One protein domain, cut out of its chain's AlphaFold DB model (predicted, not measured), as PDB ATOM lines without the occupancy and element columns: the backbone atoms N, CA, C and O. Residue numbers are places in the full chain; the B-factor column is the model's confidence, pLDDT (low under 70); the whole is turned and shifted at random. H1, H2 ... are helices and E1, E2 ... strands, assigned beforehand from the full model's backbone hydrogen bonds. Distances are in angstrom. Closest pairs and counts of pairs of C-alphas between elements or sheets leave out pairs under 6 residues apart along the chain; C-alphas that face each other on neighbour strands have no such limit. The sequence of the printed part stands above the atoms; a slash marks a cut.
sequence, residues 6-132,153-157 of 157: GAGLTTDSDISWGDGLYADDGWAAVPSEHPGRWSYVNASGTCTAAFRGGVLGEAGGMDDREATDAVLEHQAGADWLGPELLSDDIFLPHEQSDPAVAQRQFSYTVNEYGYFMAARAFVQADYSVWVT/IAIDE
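What this domain is: This is residues 6 to 132 and 153 to 157 of the 157 residues of an uncharacterized protein of Microbacterium sp. MYb43 (UniProt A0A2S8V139). Picture a strongly twisted, curled sheet of seven strands whose hollow side holds a small pair of strands, E1 and E9, while one helix, H1, covers part of its other face. The small pair and the large sheet make a lopsided sandwich, two sheets only partly face to face, with E2 and E3 at the far end from the helix. The 132 printed residues hold nine named strands and one named helix, in the chain order E1 E2 E3 E4 H1 E5 E6 E7 E8 E9; the large sheet runs E2 E3 E4 E8 E7 E6 E5, all antiparallel, and E1 and E9 are antiparallel too. The class is mostly strand, and the whole is compact, with a radius of gyration of the C-alphas of 15.1 A and a rounded outline spanning 43 by 34 by 30 A.

Where its parts are: Start at Gly 6 and go on to C-alpha 14 at (90.295, 106.885, 104.141), where E1, residues 14 to 17, begins. E2 is residues 27 to 30 and E3 residues 38 to 42, 13.5 A long. From Cys 47, E4 runs to Val 55 over 26.8 A. Find C-alpha 64 at (79.189, 110.796, 115.554); from there H1, residues 64 to 76, runs 18.0 A. Next come E5, residues 87 to 93, 19.1 A long; E6, residues 101 to 110, 29.4 A; and E7, residues 113 to 122, 30.2 A. E8, residues 127 to 132, covers 17.0 A, and E9, residues 153 to 156, ends at C-alpha 156 at (90.888, 111.532, 102.191).

How they stand to each other: Begin with the large sheet, whose edge strands are E2 and E5; from edge to edge the strands' lines turn by 91 degrees and the way across turns by 84 degrees. It holds two meanders, runs of strands each the antiparallel neighbour of the one before: E2 E3 E4 and E5 E6 E7 E8. In the hairpin of E2 and E3, look for N 28 and O 41, 2.8 A apart and within hydrogen-bond range. In the hairpin of E3 and E4, N 40 and O 49 are 2.8 A apart. E4 of the one meander and E8 of the other are antiparallel neighbours, with N 52 and O 130 within hydrogen-bond range at 2.9 A. The hairpin of E7 and E8 has N 120 and O 129 at 2.9 A, that of E6 and E7 has N 108 and O 115 at 2.9 A, and that of E5 and E6, with directions 125 degrees apart, has N 91 and O 101 at 2.8 A. H1 is on this sheet, two layers, at a height over the sheet of 7.5 A. It lies over E7 and only just over E8 and E6, with 3 C-alphas falling on each of those two. On the local plane its line stands at 33 degrees to that of E7, slantwise to the strands. Its closest C-alphas to E7 are those of Thr 68 and Ala 121, 4.6 A. In H1 every O i to N i+4 pair is within hydrogen-bond range. In the small sheet, N 14 and O 156 of E1 and E9 are 2.8 A apart. The parts of the two sheets that face each other are 8.9 A centre to centre, their best planes 37 degrees apart. The closest C-alphas of E5 and E9 are those of Pro 93 and Ile 153, 5.1 A. E1 and H1 are apart.

The domain as a whole: The C-alphas of Asn 111 and Glu 157, the two farthest apart, are 44.1 A from each other. Residues 133 to 152 are not printed, and C-alphas 132 and 153 stand 14.9 A apart across this cut. Of the links that are printed whole, none is long. The mean pLDDT of the printed part is 92.7, and no printed residue is under 70.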
ATOM      1  N   GLY A   6      80.915 115.002 109.787       90.31
ATOM      2  CA  GLY A   6      81.172 113.588 109.494       90.31
ATOM      3  C   GLY A   6      80.012 112.879 108.787       90.31
ATOM      4  O   GLY A   6      80.230 111.870 108.124       90.31
ATOM      5  N   ALA A   7      78.801 113.452 108.814       91.75
ATOM      6  CA  ALA A   7      77.675 112.975 108.012       91.75
ATOM      7  C   ALA A   7      77.882 113.145 106.493       91.75
ATOM      8  O   ALA A   7      77.112 112.589 105.712       91.75
ATOM      9  N   GLY A   8      78.872 113.944 106.079       92.31
ATOM     10  CA  GLY A   8      79.250 114.126 104.680       92.31
ATOM     11  C   GLY A   8      80.218 113.072 104.141       92.31
ATOM     12  O   GLY A   8      80.340 112.980 102.926       92.31
ATOM     13  N   LEU A   9      80.861 112.291 105.017       93.25
ATOM     14  CA  LEU A   9      81.824 111.264 104.619       93.25
ATOM     15  C   LEU A   9      81.137 110.059 103.982       93.25
ATOM     16  O   LEU A   9      79.934 109.834 104.146       93.25
ATOM     17  N   THR A  10      81.928 109.247 103.289       92.62
ATOM     18  CA  THR A  10      81.468 108.005 102.669       92.62
ATOM     19  C   THR A  10      82.217 106.804 103.236       92.62
ATOM     20  O   THR A  10      83.239 106.943 103.902       92.62
ATOM     21  N   THR A  11      81.733 105.602 102.936       90.06
ATOM     22  CA  THR A  11      82.432 104.356 103.284       90.06
ATOM     23  C   THR A  11      83.754 104.168 102.536       90.06
ATOM     24  O   THR A  11      84.518 103.278 102.894       90.06
ATOM     25  N   ASP A  12      84.003 104.961 101.488       91.94
ATOM     26  CA  ASP A  12      85.255 104.941 100.727       91.94
ATOM     27  C   ASP A  12      86.282 105.953 101.273       91.94
ATOM     28  O   ASP A  12      87.434 105.927 100.845       91.94
ATOM     29  N   SER A  13      85.887 106.816 102.220       93.81
ATOM     30  CA  SER A  13      86.786 107.784 102.848       93.81
ATOM     31  C   SER A  13      87.883 107.069 103.648       93.81
ATOM     32  O   SER A  13      87.589 106.242 104.514       93.81
ATOM     33  N   ASP A  14      89.148 107.412 103.398       92.81
ATOM     34  CA  ASP A  14      90.295 106.885 104.141       92.81
ATOM     35  C   ASP A  14      90.608 107.787 105.335       92.81
ATOM     36  O   ASP A  14      90.832 108.990 105.197       92.81
ATOM     37  N   ILE A  15      90.606 107.200 106.530       94.38
ATOM     38  CA  ILE A  15      90.789 107.910 107.794       94.38
ATOM     39  C   ILE A  15      91.975 107.290 108.512       94.38
ATOM     40  O   ILE A  15      91.933 106.139 108.960       94.38
ATOM     41  N   SER A  16      93.035 108.074 108.674       92.06
ATOM     42  CA  SER A  16      94.281 107.571 109.233       92.06
ATOM     43  C   SER A  16      94.964 108.564 110.161       92.06
ATOM     44  O   SER A  16      94.791 109.781 110.098       92.06
ATOM     45  N   TRP A  17      95.747 108.004 111.074       93.31
ATOM     46  CA  TRP A  17      96.650 108.758 111.926       93.31
ATOM     47  C   TRP A  17      97.939 109.074 111.164       93.31
ATOM     48  O   TRP A  17      98.537 108.195 110.543       93.31
ATOM     49  N   GLY A  18      98.417 110.307 111.285       90.56
ATOM     50  CA  GLY A  18      99.802 110.643 110.982       90.56
ATOM     51  C   GLY A  18     100.733 110.184 112.104       90.56
ATOM     52  O   GLY A  18     100.369 110.230 113.278       90.56
ATOM     53  N   ASP A  19     101.944 109.767 111.741       88.19
ATOM     54  CA  ASP A  19     102.947 109.251 112.678       88.19
ATOM     55  C   ASP A  19     103.991 110.320 113.032       88.19
ATOM     56  O   ASP A  19     105.107 110.351 112.507       88.19
ATOM     57  N   GLY A  20     103.599 111.256 113.896       90.56
ATOM     58  CA  GLY A  20     104.440 112.399 114.249       90.56
ATOM     59  C   GLY A  20     105.528 112.100 115.278       90.56
ATOM     60  O   GLY A  20     106.502 112.845 115.370       90.56
ATOM     61  N   LEU A  21     105.388 111.014 116.044       94.38
ATOM     62  CA  LEU A  21     106.382 110.618 117.049       94.38
ATOM     63  C   LEU A  21     107.559 109.847 116.446       94.38
ATOM     64  O   LEU A  21     108.612 109.778 117.071       94.38
ATOM     65  N   TYR A  22     107.424 109.313 115.229       91.06
ATOM     66  CA  TYR A  22     108.480 108.544 114.563       91.06
ATOM     67  C   TYR A  22     109.820 109.288 114.451       91.06
ATOM     68  O   TYR A  22     110.885 108.683 114.560       91.06
ATOM     69  N   ALA A  23     109.769 110.599 114.207       90.19
ATOM     70  CA  ALA A  23     110.948 111.447 114.041       90.19
ATOM     71  C   ALA A  23     111.377 112.159 115.337       90.19
ATOM     72  O   ALA A  23     112.266 113.011 115.297       90.19
ATOM     73  N   ASP A  24     110.729 111.862 116.464       94.50
ATOM     74  CA  ASP A  24     110.976 112.524 117.738       94.50
ATOM     75  C   ASP A  24     111.929 111.700 118.609       94.50
ATOM     76  O   ASP A  24     111.574 110.629 119.094       94.50
ATOM     77  N   ASP A  25     113.133 112.222 118.863       94.44
ATOM     78  CA  ASP A  25     114.146 111.546 119.692       94.44
ATOM     79  C   ASP A  25     113.686 111.301 121.148       94.44
ATOM     80  O   ASP A  25     114.301 110.520 121.878       94.44
ATOM     81  N   GLY A  26     112.620 111.974 121.595       96.38
ATOM     82  CA  GLY A  26     111.983 111.769 122.892       96.38
ATOM     83  C   GLY A  26     111.081 110.536 122.960       96.38
ATOM     84  O   GLY A  26     110.634 110.196 124.057       96.38
ATOM     85  N   TRP A  27     110.826 109.857 121.836       97.81
ATOM     86  CA  TRP A  27     109.916 108.719 121.738       97.81
ATOM     87  C   TRP A  27     110.542 107.552 120.969       97.81
ATOM     88  O   TRP A  27     111.098 107.697 119.887       97.81
ATOM     89  N   ALA A  28     110.420 106.348 121.519       97.00
ATOM     90  CA  ALA A  28     110.888 105.121 120.891       97.00
ATOM     91  C   ALA A  28     109.699 104.266 120.451       97.00
ATOM     92  O   ALA A  28     108.809 103.964 121.250       97.00
ATOM     93  N   ALA A  29     109.691 103.855 119.181       95.19
ATOM     94  CA  ALA A  29     108.661 102.970 118.649       95.19
ATOM     95  C   ALA A  29     108.684 101.614 119.369       95.19
ATOM     96  O   ALA A  29     109.732 100.981 119.527       95.19
ATOM     97  N   VAL A  30     107.507 101.145 119.769       93.88
ATOM     98  CA  VAL A  30     107.300  99.811 120.326       93.88
ATOM     99  C   VAL A  30     106.885  98.885 119.182       93.88
ATOM    100  O   VAL A  30     105.888  99.169 118.511       93.88
ATOM    101  N   PRO A  31     107.611  97.775 118.940       86.62
ATOM    102  CA  PRO A  31     107.245  96.824 117.900       86.62
ATOM    103  C   PRO A  31     105.812  96.310 118.066       86.62
ATOM    104  O   PRO A  31     105.386  95.953 119.164       86.62
ATOM    105  N   SER A  32     105.082  96.248 116.955       84.19
ATOM    106  CA  SER A  32     103.718  95.731 116.882       84.19
ATOM    107  C   SER A  32     103.635  94.710 115.755       84.19
ATOM    108  O   SER A  32     104.039  94.986 114.630       84.19
ATOM    109  N   GLU A  33     103.064  93.543 116.048       80.19
ATOM    110  CA  GLU A  33     102.749  92.518 115.041       80.19
ATOM    111  C   GLU A  33     101.404  92.795 114.337       80.19
ATOM    112  O   GLU A  33     100.968  92.032 113.475       80.19
ATOM    113  N   HIS A  34     100.711  93.872 114.721       79.62
ATOM    114  CA  HIS A  34      99.407  94.241 114.185       79.62
ATOM    115  C   HIS A  34      99.529  95.467 113.268       79.62
ATOM    116  O   HIS A  34      99.762  96.571 113.770       79.62
ATOM    117  N   PRO A  35      99.335  95.304 111.944       72.12
ATOM    118  CA  PRO A  35      99.320  96.420 111.000       72.12
ATOM    119  C   PRO A  35      98.304  97.501 111.393       72.12
ATOM    120  O   PRO A  35      97.240  97.187 111.927       72.12
ATOM    121  N   GLY A  36      98.637  98.771 111.143       72.81
ATOM    122  CA  GLY A  36      97.770  99.913 111.474       72.81
ATOM    123  C   GLY A  36      97.667 100.226 112.972       72.81
ATOM    124  O   GLY A  36      96.878 101.075 113.377       72.81
ATOM    125  N   ARG A  37      98.456  99.547 113.814       86.25
ATOM    126  CA  ARG A  37      98.563  99.816 115.248       86.25
ATOM    127  C   ARG A  37     100.015 100.057 115.594       86.25
ATOM    128  O   ARG A  37     100.845  99.168 115.417       86.25
ATOM    129  N   TRP A  38     100.295 101.218 116.161       91.56
ATOM    130  CA  TRP A  38     101.621 101.533 116.666       91.56
ATOM    131  C   TRP A  38     101.543 102.130 118.056       91.56
ATOM    132  O   TRP A  38     100.501 102.609 118.521       91.56
ATOM    133  N   SER A  39     102.662 102.036 118.746       96.31
ATOM    134  CA  SER A  39     102.816 102.551 120.086       96.31
ATOM    135  C   SER A  39     104.215 103.118 120.236       96.31
ATOM    136  O   SER A  39     105.151 102.654 119.588       96.31
ATOM    137  N   TYR A  40     104.344 104.105 121.105       97.62
ATOM    138  CA  TYR A  40     105.605 104.736 121.445       97.62
ATOM    139  C   TYR A  40     105.763 104.757 122.954       97.62
ATOM    140  O   TYR A  40     104.784 104.954 123.669       97.62
ATOM    141  N   VAL A  41     106.992 104.583 123.424       97.88
ATOM    142  CA  VAL A  41     107.372 104.820 124.816       97.88
ATOM    143  C   VAL A  41     108.258 106.059 124.877       97.88
ATOM    144  O   VAL A  41     109.118 106.239 124.013       97.88
ATOM    145  N   ASN A  42     108.037 106.939 125.848       97.25
ATOM    146  CA  ASN A  42     108.875 108.125 126.011       97.25
ATOM    147  C   ASN A  42     110.301 107.747 126.463       97.25
ATOM    148  O   ASN A  42     110.559 106.640 126.943       97.25
ATOM    149  N   ALA A  43     111.242 108.683 126.347       95.50
ATOM    150  CA  ALA A  43     112.653 108.453 126.659       95.50
ATOM    151  C   ALA A  43     112.916 108.023 128.118       95.50
ATOM    152  O   ALA A  43     113.899 107.328 128.381       95.50
ATOM    153  N   SER A  44     112.059 108.417 129.067       93.94
ATOM    154  CA  SER A  44     112.149 107.980 130.466       93.94
ATOM    155  C   SER A  44     111.551 106.591 130.715       93.94
ATOM    156  O   SER A  44     111.786 106.021 131.779       93.94
ATOM    157  N   GLY A  45     110.831 106.012 129.751       95.94
ATOM    158  CA  GLY A  45     110.203 104.698 129.887       95.94
ATOM    159  C   GLY A  45     108.928 104.692 130.734       95.94
ATOM    160  O   GLY A  45     108.424 103.620 131.055       95.94
ATOM    161  N   THR A  46     108.429 105.862 131.129       97.19
ATOM    162  CA  THR A  46     107.333 106.037 132.095       97.19
ATOM    163  C   THR A  46     105.975 106.200 131.431       97.19
ATOM    164  O   THR A  46     104.958 105.897 132.053       97.19
ATOM    165  N   CYS A  47     105.941 106.657 130.176       98.25
ATOM    166  CA  CYS A  47     104.709 106.901 129.442       98.25
ATOM    167  C   CYS A  47     104.678 106.153 128.115       98.25
ATOM    168  O   CYS A  47     105.665 106.106 127.383       98.25
ATOM    169  N   THR A  48     103.507 105.616 127.779       98.19
ATOM    170  CA  THR A  48     103.222 104.970 126.498       98.19
ATOM    171  C   THR A  48     102.084 105.693 125.794       98.19
ATOM    172  O   THR A  48     101.041 105.924 126.403       98.19
ATOM    173  N   ALA A  49     102.265 106.004 124.513       98.19
ATOM    174  CA  ALA A  49     101.212 106.455 123.609       98.19
ATOM    175  C   ALA A  49     100.849 105.314 122.652       98.19
ATOM    176  O   ALA A  49     101.732 104.684 122.073       98.19
ATOM    177  N   ALA A  50      99.564 105.021 122.484       97.06
ATOM    178  CA  ALA A  50      99.075 103.955 121.621       97.06
ATOM    179  C   ALA A  50      98.002 104.489 120.674       97.06
ATOM    180  O   ALA A  50      96.954 104.941 121.124       97.06
ATOM    181  N   PHE A  51      98.258 104.384 119.373       96.00
ATOM    182  CA  PHE A  51      97.383 104.885 118.317       96.00
ATOM    183  C   PHE A  51      96.672 103.724 117.653       96.00
ATOM    184  O   PHE A  51      97.281 102.697 117.326       96.00
ATOM    185  N   ARG A  52      95.363 103.853 117.501       95.31
ATOM    186  CA  ARG A  52      94.511 102.810 116.957       95.31
ATOM    187  C   ARG A  52      93.469 103.439 116.044       95.31
ATOM    188  O   ARG A  52      93.038 104.573 116.250       95.31
ATOM    189  N   GLY A  53      93.063 102.667 115.055       93.88
ATOM    190  CA  GLY A  53      91.875 102.917 114.264       93.88
ATOM    191  C   GLY A  53      91.216 101.593 113.920       93.88
ATOM    192  O   GLY A  53      91.841 100.527 114.023       93.88
ATOM    193  N   GLY A  54      89.944 101.649 113.566       92.00
ATOM    194  CA  GLY A  54      89.219 100.467 113.150       92.00
ATOM    195  C   GLY A  54      87.750 100.728 112.884       92.00
ATOM    196  O   GLY A  54      87.204 101.771 113.248       92.00
ATOM    197  N   VAL A  55      87.140  99.718 112.269       92.38
ATOM    198  CA  VAL A  55      85.711  99.669 111.964       92.38
ATOM    199  C   VAL A  55      84.898  99.946 113.225       92.38
ATOM    200  O   VAL A  55      85.166  99.348 114.272       92.38
ATOM    201  N   LEU A  56      83.934 100.860 113.119       91.69
ATOM    202  CA  LEU A  56      83.053 101.235 114.226       91.69
ATOM    203  C   LEU A  56      82.046 100.113 114.520       91.69
ATOM    204  O   LEU A  56      81.817  99.766 115.679       91.69
ATOM    205  N   GLY A  57      81.493  99.516 113.465       87.81
ATOM    206  CA  GLY A  57      80.402  98.558 113.532       87.81
ATOM    207  C   GLY A  57      79.037  99.246 113.607       87.81
ATOM    208  O   GLY A  57      78.879 100.430 113.322       87.81
ATOM    209  N   GLU A  58      78.014  98.486 113.998       81.62
ATOM    210  CA  GLU A  58      76.628  98.965 114.069       81.62
ATOM    211  C   GLU A  58      76.466 100.110 115.088       81.62
ATOM    212  O   GLU A  58      76.310  99.876 116.287       81.62
ATOM    213  N   ALA A  59      76.433 101.353 114.602       85.56
ATOM    214  CA  ALA A  59      76.264 102.554 115.424       85.56
ATOM    215  C   ALA A  59      74.834 102.740 115.974       85.56
ATOM    216  O   ALA A  59      74.575 103.664 116.738       85.56
ATOM    217  N   GLY A  60      73.865 101.906 115.579       85.75
ATOM    218  CA  GLY A  60      72.529 101.890 116.193       85.75
ATOM    219  C   GLY A  60      71.723 103.192 116.067       85.75
ATOM    220  O   GLY A  60      70.817 103.421 116.866       85.75
ATOM    221  N   GLY A  61      72.033 104.037 115.077       91.44
ATOM    222  CA  GLY A  61      71.392 105.340 114.872       91.44
ATOM    223  C   GLY A  61      71.989 106.492 115.687       91.44
ATOM    224  O   GLY A  61      71.418 107.580 115.656       91.44
ATOM    225  N   MET A  62      73.102 106.261 116.389       96.25
ATOM    226  CA  MET A  62      73.884 107.309 117.048       96.25
ATOM    227  C   MET A  62      74.402 108.337 116.038       96.25
ATOM    228  O   MET A  62      74.726 107.988 114.899       96.25
ATOM    229  N   ASP A  63      74.526 109.591 116.473       96.38
ATOM    230  CA  ASP A  63      75.373 110.554 115.772       96.38
ATOM    231  C   ASP A  63      76.865 110.307 116.063       96.38
ATOM    232  O   ASP A  63      77.235 109.493 116.913       96.38
ATOM    233  N   ASP A  64      77.756 111.003 115.355       97.62
ATOM    234  CA  ASP A  64      79.189 110.796 115.554       97.62
ATOM    235  C   ASP A  64      79.659 111.104 116.981       97.62
ATOM    236  O   ASP A  64      80.669 110.555 117.423       97.62
ATOM    237  N   ARG A  65      79.003 112.019 117.702       97.56
ATOM    238  CA  ARG A  65      79.406 112.394 119.063       97.56
ATOM    239  C   ARG A  65      79.024 111.290 120.033       97.56
ATOM    240  O   ARG A  65      79.874 110.856 120.802       97.56
ATOM    241  N   GLU A  66      77.789 110.810 119.944       96.25
ATOM    242  CA  GLU A  66      77.286 109.671 120.711       96.25
ATOM    243  C   GLU A  66      78.111 108.408 120.428       96.25
ATOM    244  O   GLU A  66      78.549 107.733 121.359       96.25
ATOM    245  N   ALA A  67      78.419 108.137 119.157       97.06
ATOM    246  CA  ALA A  67      79.278 107.024 118.770       97.06
ATOM    247  C   ALA A  67      80.716 107.190 119.290       97.06
ATOM    248  O   ALA A  67      81.349 106.214 119.686       97.06
ATOM    249  N   THR A  68      81.242 108.418 119.329       97.62
ATOM    250  CA  THR A  68      82.570 108.686 119.901       97.62
ATOM    251  C   THR A  68      82.589 108.412 121.407       97.62
ATOM    252  O   THR A  68      83.526 107.781 121.897       97.62
ATOM    253  N   ASP A  69      81.559 108.844 122.136       96.19
ATOM    254  CA  ASP A  69      81.427 108.580 123.572       96.19
ATOM    255  C   ASP A  69      81.350 107.064 123.835       96.19
ATOM    256  O   ASP A  69      82.064 106.552 124.699       96.19
ATOM    257  N   ALA A  70      80.599 106.323 123.010       94.38
ATOM    258  CA  ALA A  70      80.534 104.862 123.074       94.38
ATOM    259  C   ALA A  70      81.885 104.182 122.771       94.38
ATOM    260  O   ALA A  70      82.241 103.195 123.420       94.38
ATOM    261  N   VAL A  71      82.675 104.708 121.824       95.38
ATOM    262  CA  VAL A  71      84.045 104.227 121.564       95.38
ATOM    263  C   VAL A  71      84.926 104.423 122.797       95.38
ATOM    264  O   VAL A  71      85.654 103.503 123.169       95.38
ATOM    265  N   LEU A  72      84.863 105.587 123.450       95.81
ATOM    266  CA  LEU A  72      85.643 105.849 124.663       95.81
ATOM    267  C   LEU A  72      85.263 104.895 125.796       95.81
ATOM    268  O   LEU A  72      86.153 104.298 126.397       95.81
ATOM    269  N   GLU A  73      83.968 104.718 126.055       93.31
ATOM    270  CA  GLU A  73      83.460 103.812 127.090       93.31
ATOM    271  C   GLU A  73      83.917 102.366 126.841       93.31
ATOM    272  O   GLU A  73      84.505 101.722 127.719       93.31
ATOM    273  N   HIS A  74      83.728 101.885 125.608       92.25
ATOM    274  CA  HIS A  74      84.084 100.527 125.214       92.25
ATOM    275  C   HIS A  74      85.589 100.265 125.328       92.25
ATOM    276  O   HIS A  74      86.006  99.274 125.927       92.25
ATOM    277  N   GLN A  75      86.420 101.148 124.767       92.56
ATOM    278  CA  GLN A  75      87.871 100.949 124.739       92.56
ATOM    279  C   GLN A  75      88.522 101.153 126.110       92.56
ATOM    280  O   GLN A  75      89.527 100.513 126.415       92.56
ATOM    281  N   ALA A  76      87.947 102.008 126.958       90.69
ATOM    282  CA  ALA A  76      88.378 102.149 128.342       90.69
ATOM    283  C   ALA A  76      87.996 100.938 129.213       90.69
ATOM    284  O   ALA A  76      88.516 100.804 130.322       90.69
ATOM    285  N   GLY A  77      87.094 100.067 128.734       87.88
ATOM    286  CA  GLY A  77      86.526  98.967 129.514       87.88
ATOM    287  C   GLY A  77      85.778  99.473 130.749       87.88
ATOM    288  O   GLY A  77      85.874  98.872 131.821       87.88
ATOM    289  N   ALA A  78      85.132 100.633 130.622       78.19
ATOM    290  CA  ALA A  78      84.717 101.453 131.747       78.19
ATOM    291  C   ALA A  78      83.238 101.836 131.660       78.19
ATOM    292  O   ALA A  78      82.917 102.966 131.318       78.19
ATOM    293  N   ASP A  79      82.356 100.951 132.130       76.56
ATOM    294  CA  ASP A  79      80.907 101.205 132.270       76.56
ATOM    295  C   ASP A  79      80.568 102.386 133.221       76.56
ATOM    296  O   ASP A  79      79.408 102.725 133.446       76.56
ATOM    297  N   TRP A  80      81.579 102.979 133.867       77.44
ATOM    298  CA  TRP A  80      81.457 104.144 134.746       77.44
ATOM    299  C   TRP A  80      81.740 105.472 134.037       77.44
ATOM    300  O   TRP A  80      81.564 106.527 134.652       77.44
ATOM    301  N   LEU A  81      82.226 105.443 132.792       85.19
ATOM    302  CA  LEU A  81      82.598 106.643 132.054       85.19
ATOM    303  C   LEU A  81      81.341 107.360 131.545       85.19
ATOM    304  O   LEU A  81      80.919 107.191 130.407       85.19
ATOM    305  N   GLY A  82      80.733 108.160 132.418       84.12
ATOM    306  CA  GLY A  82      79.575 108.974 132.071       84.12
ATOM    307  C   GLY A  82      79.931 110.150 131.143       84.12
ATOM    308  O   GLY A  82      81.056 110.663 131.203       84.12
ATOM    309  N   PRO A  83      78.980 110.643 130.322       83.56
ATOM    310  CA  PRO A  83      79.191 111.779 129.417       83.56
ATOM    311  C   PRO A  83      79.701 113.057 130.099       83.56
ATOM    312  O   PRO A  83      80.336 113.893 129.459       83.56
ATOM    313  N   GLU A  84      79.429 113.226 131.393       89.94
ATOM    314  CA  GLU A  84      79.884 114.346 132.217       89.94
ATOM    315  C   GLU A  84      81.394 114.355 132.489       89.94
ATOM    316  O   GLU A  84      81.942 115.394 132.860       89.94
ATOM    317  N   LEU A  85      82.065 113.214 132.312       92.19
ATOM    318  CA  LEU A  85      83.517 113.076 132.453       92.19
ATOM    319  C   LEU A  85      84.257 113.313 131.131       92.19
ATOM    320  O   LEU A  85      85.489 113.367 131.115       92.19
ATOM    321  N   LEU A  86      83.511 113.458 130.037       96.44
ATOM    322  CA  LEU A  86      84.029 113.623 128.689       96.44
ATOM    323  C   LEU A  86      84.011 115.099 128.277       96.44
ATOM    324  O   LEU A  86      82.992 115.791 128.366       96.44
ATOM    325  N   SER A  87      85.127 115.571 127.737       97.25
ATOM    326  CA  SER A  87      85.279 116.934 127.218       97.25
ATOM    327  C   SER A  87      85.489 116.950 125.706       97.25
ATOM    328  O   SER A  87      86.054 116.007 125.156       97.25
ATOM    329  N   ASP A  88      85.061 118.035 125.061       98.00
ATOM    330  CA  ASP A  88      85.339 118.295 123.645       98.00
ATOM    331  C   ASP A  88      86.735 118.896 123.482       98.00
ATOM    332  O   ASP A  88      87.144 119.738 124.285       98.00
ATOM    333  N   ASP A  89      87.425 118.503 122.417       97.81
ATOM    334  CA  ASP A  89      88.692 119.089 121.972       97.81
ATOM    335  C   ASP A  89      88.886 118.755 120.472       97.81
ATOM    336  O   ASP A  89      87.917 118.413 119.782       97.81
ATOM    337  N   ILE A  90      90.099 118.876 119.934       97.50
ATOM    338  CA  ILE A  90      90.408 118.622 118.524       97.50
ATOM    339  C   ILE A  90      91.603 117.680 118.335       97.50
ATOM    340  O   ILE A  90      92.535 117.650 119.134       97.50
ATOM    341  N   PHE A  91      91.596 116.943 117.227       97.56
ATOM    342  CA  PHE A  91      92.801 116.441 116.581       97.56
ATOM    343  C   PHE A  91      93.251 117.424 115.506       97.56
ATOM    344  O   PHE A  91      92.432 118.023 114.795       97.56
ATOM    345  N   LEU A  92      94.567 117.587 115.380       95.81
ATOM    346  CA  LEU A  92      95.141 118.410 114.329       95.81
ATOM    347  C   LEU A  92      94.936 117.740 112.961       95.81
ATOM    348  O   LEU A  92      95.000 116.514 112.867       95.81
ATOM    349  N   PRO A  93      94.668 118.515 111.904       93.81
ATOM    350  CA  PRO A  93      94.546 117.983 110.556       93.81
ATOM    351  C   PRO A  93      95.930 117.733 109.935       93.81
ATOM    352  O   PRO A  93      96.909 118.363 110.340       93.81
ATOM    353  N   HIS A  94      96.014 116.830 108.952       89.31
ATOM    354  CA  HIS A  94      97.264 116.560 108.232       89.31
ATOM    355  C   HIS A  94      97.775 117.786 107.465       89.31
ATOM    356  O   HIS A  94      98.920 118.197 107.653       89.31
ATOM    357  N   GLU A  95      96.914 118.405 106.659       85.12
ATOM    358  CA  GLU A  95      97.225 119.640 105.946       85.12
ATOM    359  C   GLU A  95      96.744 120.853 106.746       85.12
ATOM    360  O   GLU A  95      95.619 120.898 107.239       85.12
ATOM    361  N   GLN A  96      97.573 121.896 106.854       79.62
ATOM    362  CA  GLN A  96      97.217 123.098 107.629       79.62
ATOM    363  C   GLN A  96      95.985 123.831 107.063       79.62
ATOM    364  O   GLN A  96      95.328 124.585 107.782       79.62
ATOM    365  N   SER A  97      95.687 123.646 105.774       82.75
ATOM    366  CA  SER A  97      94.480 124.180 105.136       82.75
ATOM    367  C   SER A  97      93.201 123.463 105.556       82.75
ATOM    368  O   SER A  97      92.120 124.038 105.407       82.75
ATOM    369  N   ASP A  98      93.314 122.237 106.060       86.94
ATOM    370  CA  ASP A  98      92.169 121.412 106.404       86.94
ATOM    371  C   ASP A  98      91.625 121.796 107.781       86.94
ATOM    372  O   ASP A  98      92.343 122.301 108.652       86.94
ATOM    373  N   PRO A  99      90.322 121.603 108.021       88.75
ATOM    374  CA  PRO A  99      89.734 121.963 109.294       88.75
ATOM    375  C   PRO A  99      90.050 120.896 110.350       88.75
ATOM    376  O   PRO A  99      89.722 119.727 110.158       88.75
ATOM    377  N   ALA A 100      90.557 121.310 111.516       94.69
ATOM    378  CA  ALA A 100      90.803 120.418 112.657       94.69
ATOM    379  C   ALA A 100      89.597 119.525 112.990       94.69
ATOM    380  O   ALA A 100      88.443 119.946 112.858       94.69
ATOM    381  N   VAL A 101      89.857 118.292 113.413       97.00
ATOM    382  CA  VAL A 101      88.832 117.259 113.593       97.00
ATOM    383  C   VAL A 101      88.354 117.277 115.037       97.00
ATOM    384  O   VAL A 101      89.147 117.073 115.946       97.00
ATOM    385  N   ALA A 102      87.068 117.531 115.269       98.12
ATOM    386  CA  ALA A 102      86.500 117.488 116.611       98.12
ATOM    387  C   ALA A 102      86.662 116.087 117.216       98.12
ATOM    388  O   ALA A 102      86.489 115.093 116.516       98.12
ATOM    389  N   GLN A 103      86.972 116.006 118.505       98.25
ATOM    390  CA  GLN A 103      87.127 114.749 119.235       98.25
ATOM    391  C   GLN A 103      86.565 114.861 120.652       98.25
ATOM    392  O   GLN A 103      86.275 115.961 121.138       98.25
ATOM    393  N   ARG A 104      86.360 113.704 121.286       98.25
ATOM    394  CA  ARG A 104      86.002 113.599 122.705       98.25
ATOM    395  C   ARG A 104      87.156 112.956 123.453       98.25
ATOM    396  O   ARG A 104      87.775 112.011 122.959       98.25
ATOM    397  N   GLN A 105      87.401 113.432 124.667       98.31
ATOM    398  CA  GLN A 105      88.488 112.934 125.499       98.31
ATOM    399  C   GLN A 105      88.137 112.901 126.976       98.31
ATOM    400  O   GLN A 105      87.260 113.631 127.444       98.31
ATOM    401  N   PHE A 106      88.899 112.104 127.717       97.50
ATOM    402  CA  PHE A 106      88.920 112.119 129.169       97.50
ATOM    403  C   PHE A 106      90.302 111.753 129.702       97.50
ATOM    404  O   PHE A 106      91.150 111.190 129.006       97.50
ATOM    405  N   SER A 107      90.516 112.053 130.978       96.56
ATOM    406  CA  SER A 107      91.696 111.597 131.700       96.56
ATOM    407  C   SER A 107      91.391 111.378 133.166       96.56
ATOM    408  O   SER A 107      90.569 112.092 133.741       96.56
ATOM    409  N   TYR A 108      92.095 110.443 133.785       93.88
ATOM    410  CA  TYR A 108      92.091 110.263 135.228       93.88
ATOM    411  C   TYR A 108      93.477 109.855 135.718       93.88
ATOM    412  O   TYR A 108      94.294 109.327 134.965       93.88
ATOM    413  N   THR A 109      93.728 110.080 137.005       94.69
ATOM    414  CA  THR A 109      94.954 109.642 137.674       94.69
ATOM    415  C   THR A 109      94.592 108.931 138.967       94.69
ATOM    416  O   THR A 109      93.845 109.468 139.785       94.69
ATOM    417  N   VAL A 110      95.145 107.738 139.173       92.88
ATOM    418  CA  VAL A 110      94.964 106.937 140.385       92.88
ATOM    419  C   VAL A 110      96.294 106.312 140.789       92.88
ATOM    420  O   VAL A 110      96.939 105.661 139.981       92.88
ATOM    421  N   ASN A 111      96.712 106.497 142.045       91.81
ATOM    422  CA  ASN A 111      97.942 105.906 142.595       91.81
ATOM    423  C   ASN A 111      99.168 106.051 141.667       91.81
ATOM    424  O   ASN A 111      99.827 105.063 141.378       91.81
ATOM    425  N   GLU A 112      99.434 107.269 141.180       93.12
ATOM    426  CA  GLU A 112     100.543 107.597 140.254       93.12
ATOM    427  C   GLU A 112     100.426 107.025 138.830       93.12
ATOM    428  O   GLU A 112     101.246 107.366 137.977       93.12
ATOM    429  N   TYR A 113      99.375 106.254 138.537       96.62
ATOM    430  CA  TYR A 113      99.005 105.866 137.181       96.62
ATOM    431  C   TYR A 113      98.067 106.904 136.580       96.62
ATOM    432  O   TYR A 113      96.938 107.087 137.042       96.62
ATOM    433  N   GLY A 114      98.537 107.595 135.551       97.44
ATOM    434  CA  GLY A 114      97.724 108.472 134.727       97.44
ATOM    435  C   GLY A 114      97.236 107.750 133.475       97.44
ATOM    436  O   GLY A 114      98.007 107.058 132.812       97.44
ATOM    437  N   TYR A 115      95.966 107.939 133.140       97.38
ATOM    438  CA  TYR A 115      95.333 107.439 131.927       97.38
ATOM    439  C   TYR A 115      94.659 108.602 131.207       97.38
ATOM    440  O   TYR A 115      93.908 109.369 131.809       97.38
ATOM    441  N   PHE A 116      94.919 108.726 129.917       98.38
ATOM    442  CA  PHE A 116      94.273 109.668 129.020       98.38
ATOM    443  C   PHE A 116      93.801 108.918 127.786       98.38
ATOM    444  O   PHE A 116      94.494 108.029 127.282       98.38
ATOM    445  N   MET A 117      92.643 109.308 127.270       98.50
ATOM    446  CA  MET A 117      92.158 108.808 125.999       98.50
ATOM    447  C   MET A 117      91.398 109.891 125.251       98.50
ATOM    448  O   MET A 117      90.591 110.602 125.845       98.50
ATOM    449  N   ALA A 118      91.644 109.971 123.948       98.56
ATOM    450  CA  ALA A 118      90.877 110.780 123.013       98.56
ATOM    451  C   ALA A 118      90.440 109.910 121.839       98.56
ATOM    452  O   ALA A 118      91.203 109.055 121.381       98.56
ATOM    453  N   ALA A 119      89.230 110.132 121.345       98.06
ATOM    454  CA  ALA A 119      88.677 109.376 120.237       98.06
ATOM    455  C   ALA A 119      87.809 110.241 119.331       98.06
ATOM    456  O   ALA A 119      87.303 111.297 119.715       98.06
ATOM    457  N   ARG A 120      87.612 109.735 118.118       98.00
ATOM    458  CA  ARG A 120      86.676 110.255 117.135       98.00
ATOM    459  C   ARG A 120      86.085 109.093 116.340       98.00
ATOM    460  O   ARG A 120      86.822 108.346 115.701       98.00
ATOM    461  N   ALA A 121      84.765 108.959 116.384       97.69
ATOM    462  CA  ALA A 121      83.989 108.082 115.517       97.69
ATOM    463  C   ALA A 121      83.413 108.860 114.323       97.69
ATOM    464  O   ALA A 121      83.077 110.040 114.446       97.69
ATOM    465  N   PHE A 122      83.292 108.174 113.190       97.19
ATOM    466  CA  PHE A 122      82.714 108.657 111.942       97.19
ATOM    467  C   PHE A 122      81.667 107.640 111.489       97.19
ATOM    468  O   PHE A 122      81.999 106.617 110.890       97.19
ATOM    469  N   VAL A 123      80.399 107.892 111.813       96.94
ATOM    470  CA  VAL A 123      79.325 106.903 111.649       96.94
ATOM    471  C   VAL A 123      79.109 106.556 110.179       96.94
ATOM    472  O   VAL A 123      78.967 105.382 109.851       96.94
ATOM    473  N   GLN A 124      79.138 107.546 109.280       95.31
ATOM    474  CA  GLN A 124      78.932 107.293 107.845       95.31
ATOM    475  C   GLN A 124      80.093 106.550 107.178       95.31
ATOM    476  O   GLN A 124      79.867 105.778 106.250       95.31
ATOM    477  N   ALA A 125      81.319 106.755 107.663       95.44
ATOM    478  CA  ALA A 125      82.497 106.041 107.176       95.44
ATOM    479  C   ALA A 125      82.673 104.657 107.831       95.44
ATOM    480  O   ALA A 125      83.605 103.939 107.488       95.44
ATOM    481  N   ASP A 126      81.806 104.285 108.786       95.56
ATOM    482  CA  ASP A 126      81.928 103.072 109.608       95.56
ATOM    483  C   ASP A 126      83.332 102.905 110.222       95.56
ATOM    484  O   ASP A 126      83.923 101.824 110.240       95.56
ATOM    485  N   TYR A 127      83.906 104.003 110.720       96.12
ATOM    486  CA  TYR A 127      85.285 104.001 111.198       96.12
ATOM    487  C   TYR A 127      85.478 104.864 112.440       96.12
ATOM    488  O   TYR A 127      84.744 105.815 112.709       96.12
ATOM    489  N   SER A 128      86.498 104.529 113.222       96.50
ATOM    490  CA  SER A 128      86.890 105.275 114.409       96.50
ATOM    491  C   SER A 128      88.400 105.302 114.565       96.50
ATOM    492  O   SER A 128      89.109 104.378 114.164       96.50
ATOM    493  N   VAL A 129      88.887 106.368 115.186       96.81
ATOM    494  CA  VAL A 129      90.284 106.544 115.574       96.81
ATOM    495  C   VAL A 129      90.351 106.919 117.042       96.81
ATOM    496  O   VAL A 129      89.512 107.667 117.547       96.81
ATOM    497  N   TRP A 130      91.350 106.399 117.743       97.38
ATOM    498  CA  TRP A 130      91.604 106.767 119.125       97.38
ATOM    499  C   TRP A 130      93.079 106.674 119.482       97.38
ATOM    500  O   TRP A 130      93.855 105.918 118.890       97.38
ATOM    501  N   VAL A 131      93.447 107.456 120.487       97.88
ATOM    502  CA  VAL A 131      94.763 107.437 121.107       97.88
ATOM    503  C   VAL A 131      94.602 107.262 122.607       97.88
ATOM    504  O   VAL A 131      93.765 107.907 123.238       97.88
ATOM    505  N   THR A 132      95.422 106.387 123.174       98.00
ATOM    506  CA  THR A 132      95.529 106.182 124.617       98.00
ATOM    507  C   THR A 132      96.924 106.582 125.064       98.00
ATOM    508  O   THR A 132      97.908 106.172 124.450       98.00
ATOM    509  N   ILE A 153      95.314 113.817 112.092       95.06
ATOM    510  CA  ILE A 153      94.370 112.957 111.385       95.06
ATOM    511  C   ILE A 153      94.311 113.406 109.924       95.06
ATOM    512  O   ILE A 153      94.116 114.591 109.645       95.06
ATOM    513  N   ALA A 154      94.486 112.452 109.013       93.25
ATOM    514  CA  ALA A 154      94.199 112.605 107.593       93.25
ATOM    515  C   ALA A 154      92.820 112.005 107.293       93.25
ATOM    516  O   ALA A 154      92.462 110.961 107.847       93.25
ATOM    517  N   ILE A 155      92.053 112.695 106.451       92.81
ATOM    518  CA  ILE A 155      90.760 112.239 105.940       92.81
ATOM    519  C   ILE A 155      90.775 112.517 104.443       92.81
ATOM    520  O   ILE A 155      90.685 113.678 104.046       92.81
ATOM    521  N   ASP A 156      90.889 111.462 103.649       89.19
ATOM    522  CA  ASP A 156      90.888 111.532 102.191       89.19
ATOM    523  C   ASP A 156      89.576 110.943 101.651       89.19
ATOM    524  O   ASP A 156      89.120 109.902 102.121       89.19
ATOM    525  N   GLU A 157      88.955 111.614 100.677       79.19
ATOM    526  CA  GLU A 157      87.736 111.162  99.976       79.19
ATOM    527  C   GLU A 157      88.009 110.756  98.523       79.19
ATOM    528  O   GLU A 157      88.843 111.414  97.854       79.19
TER     529      GLU A 157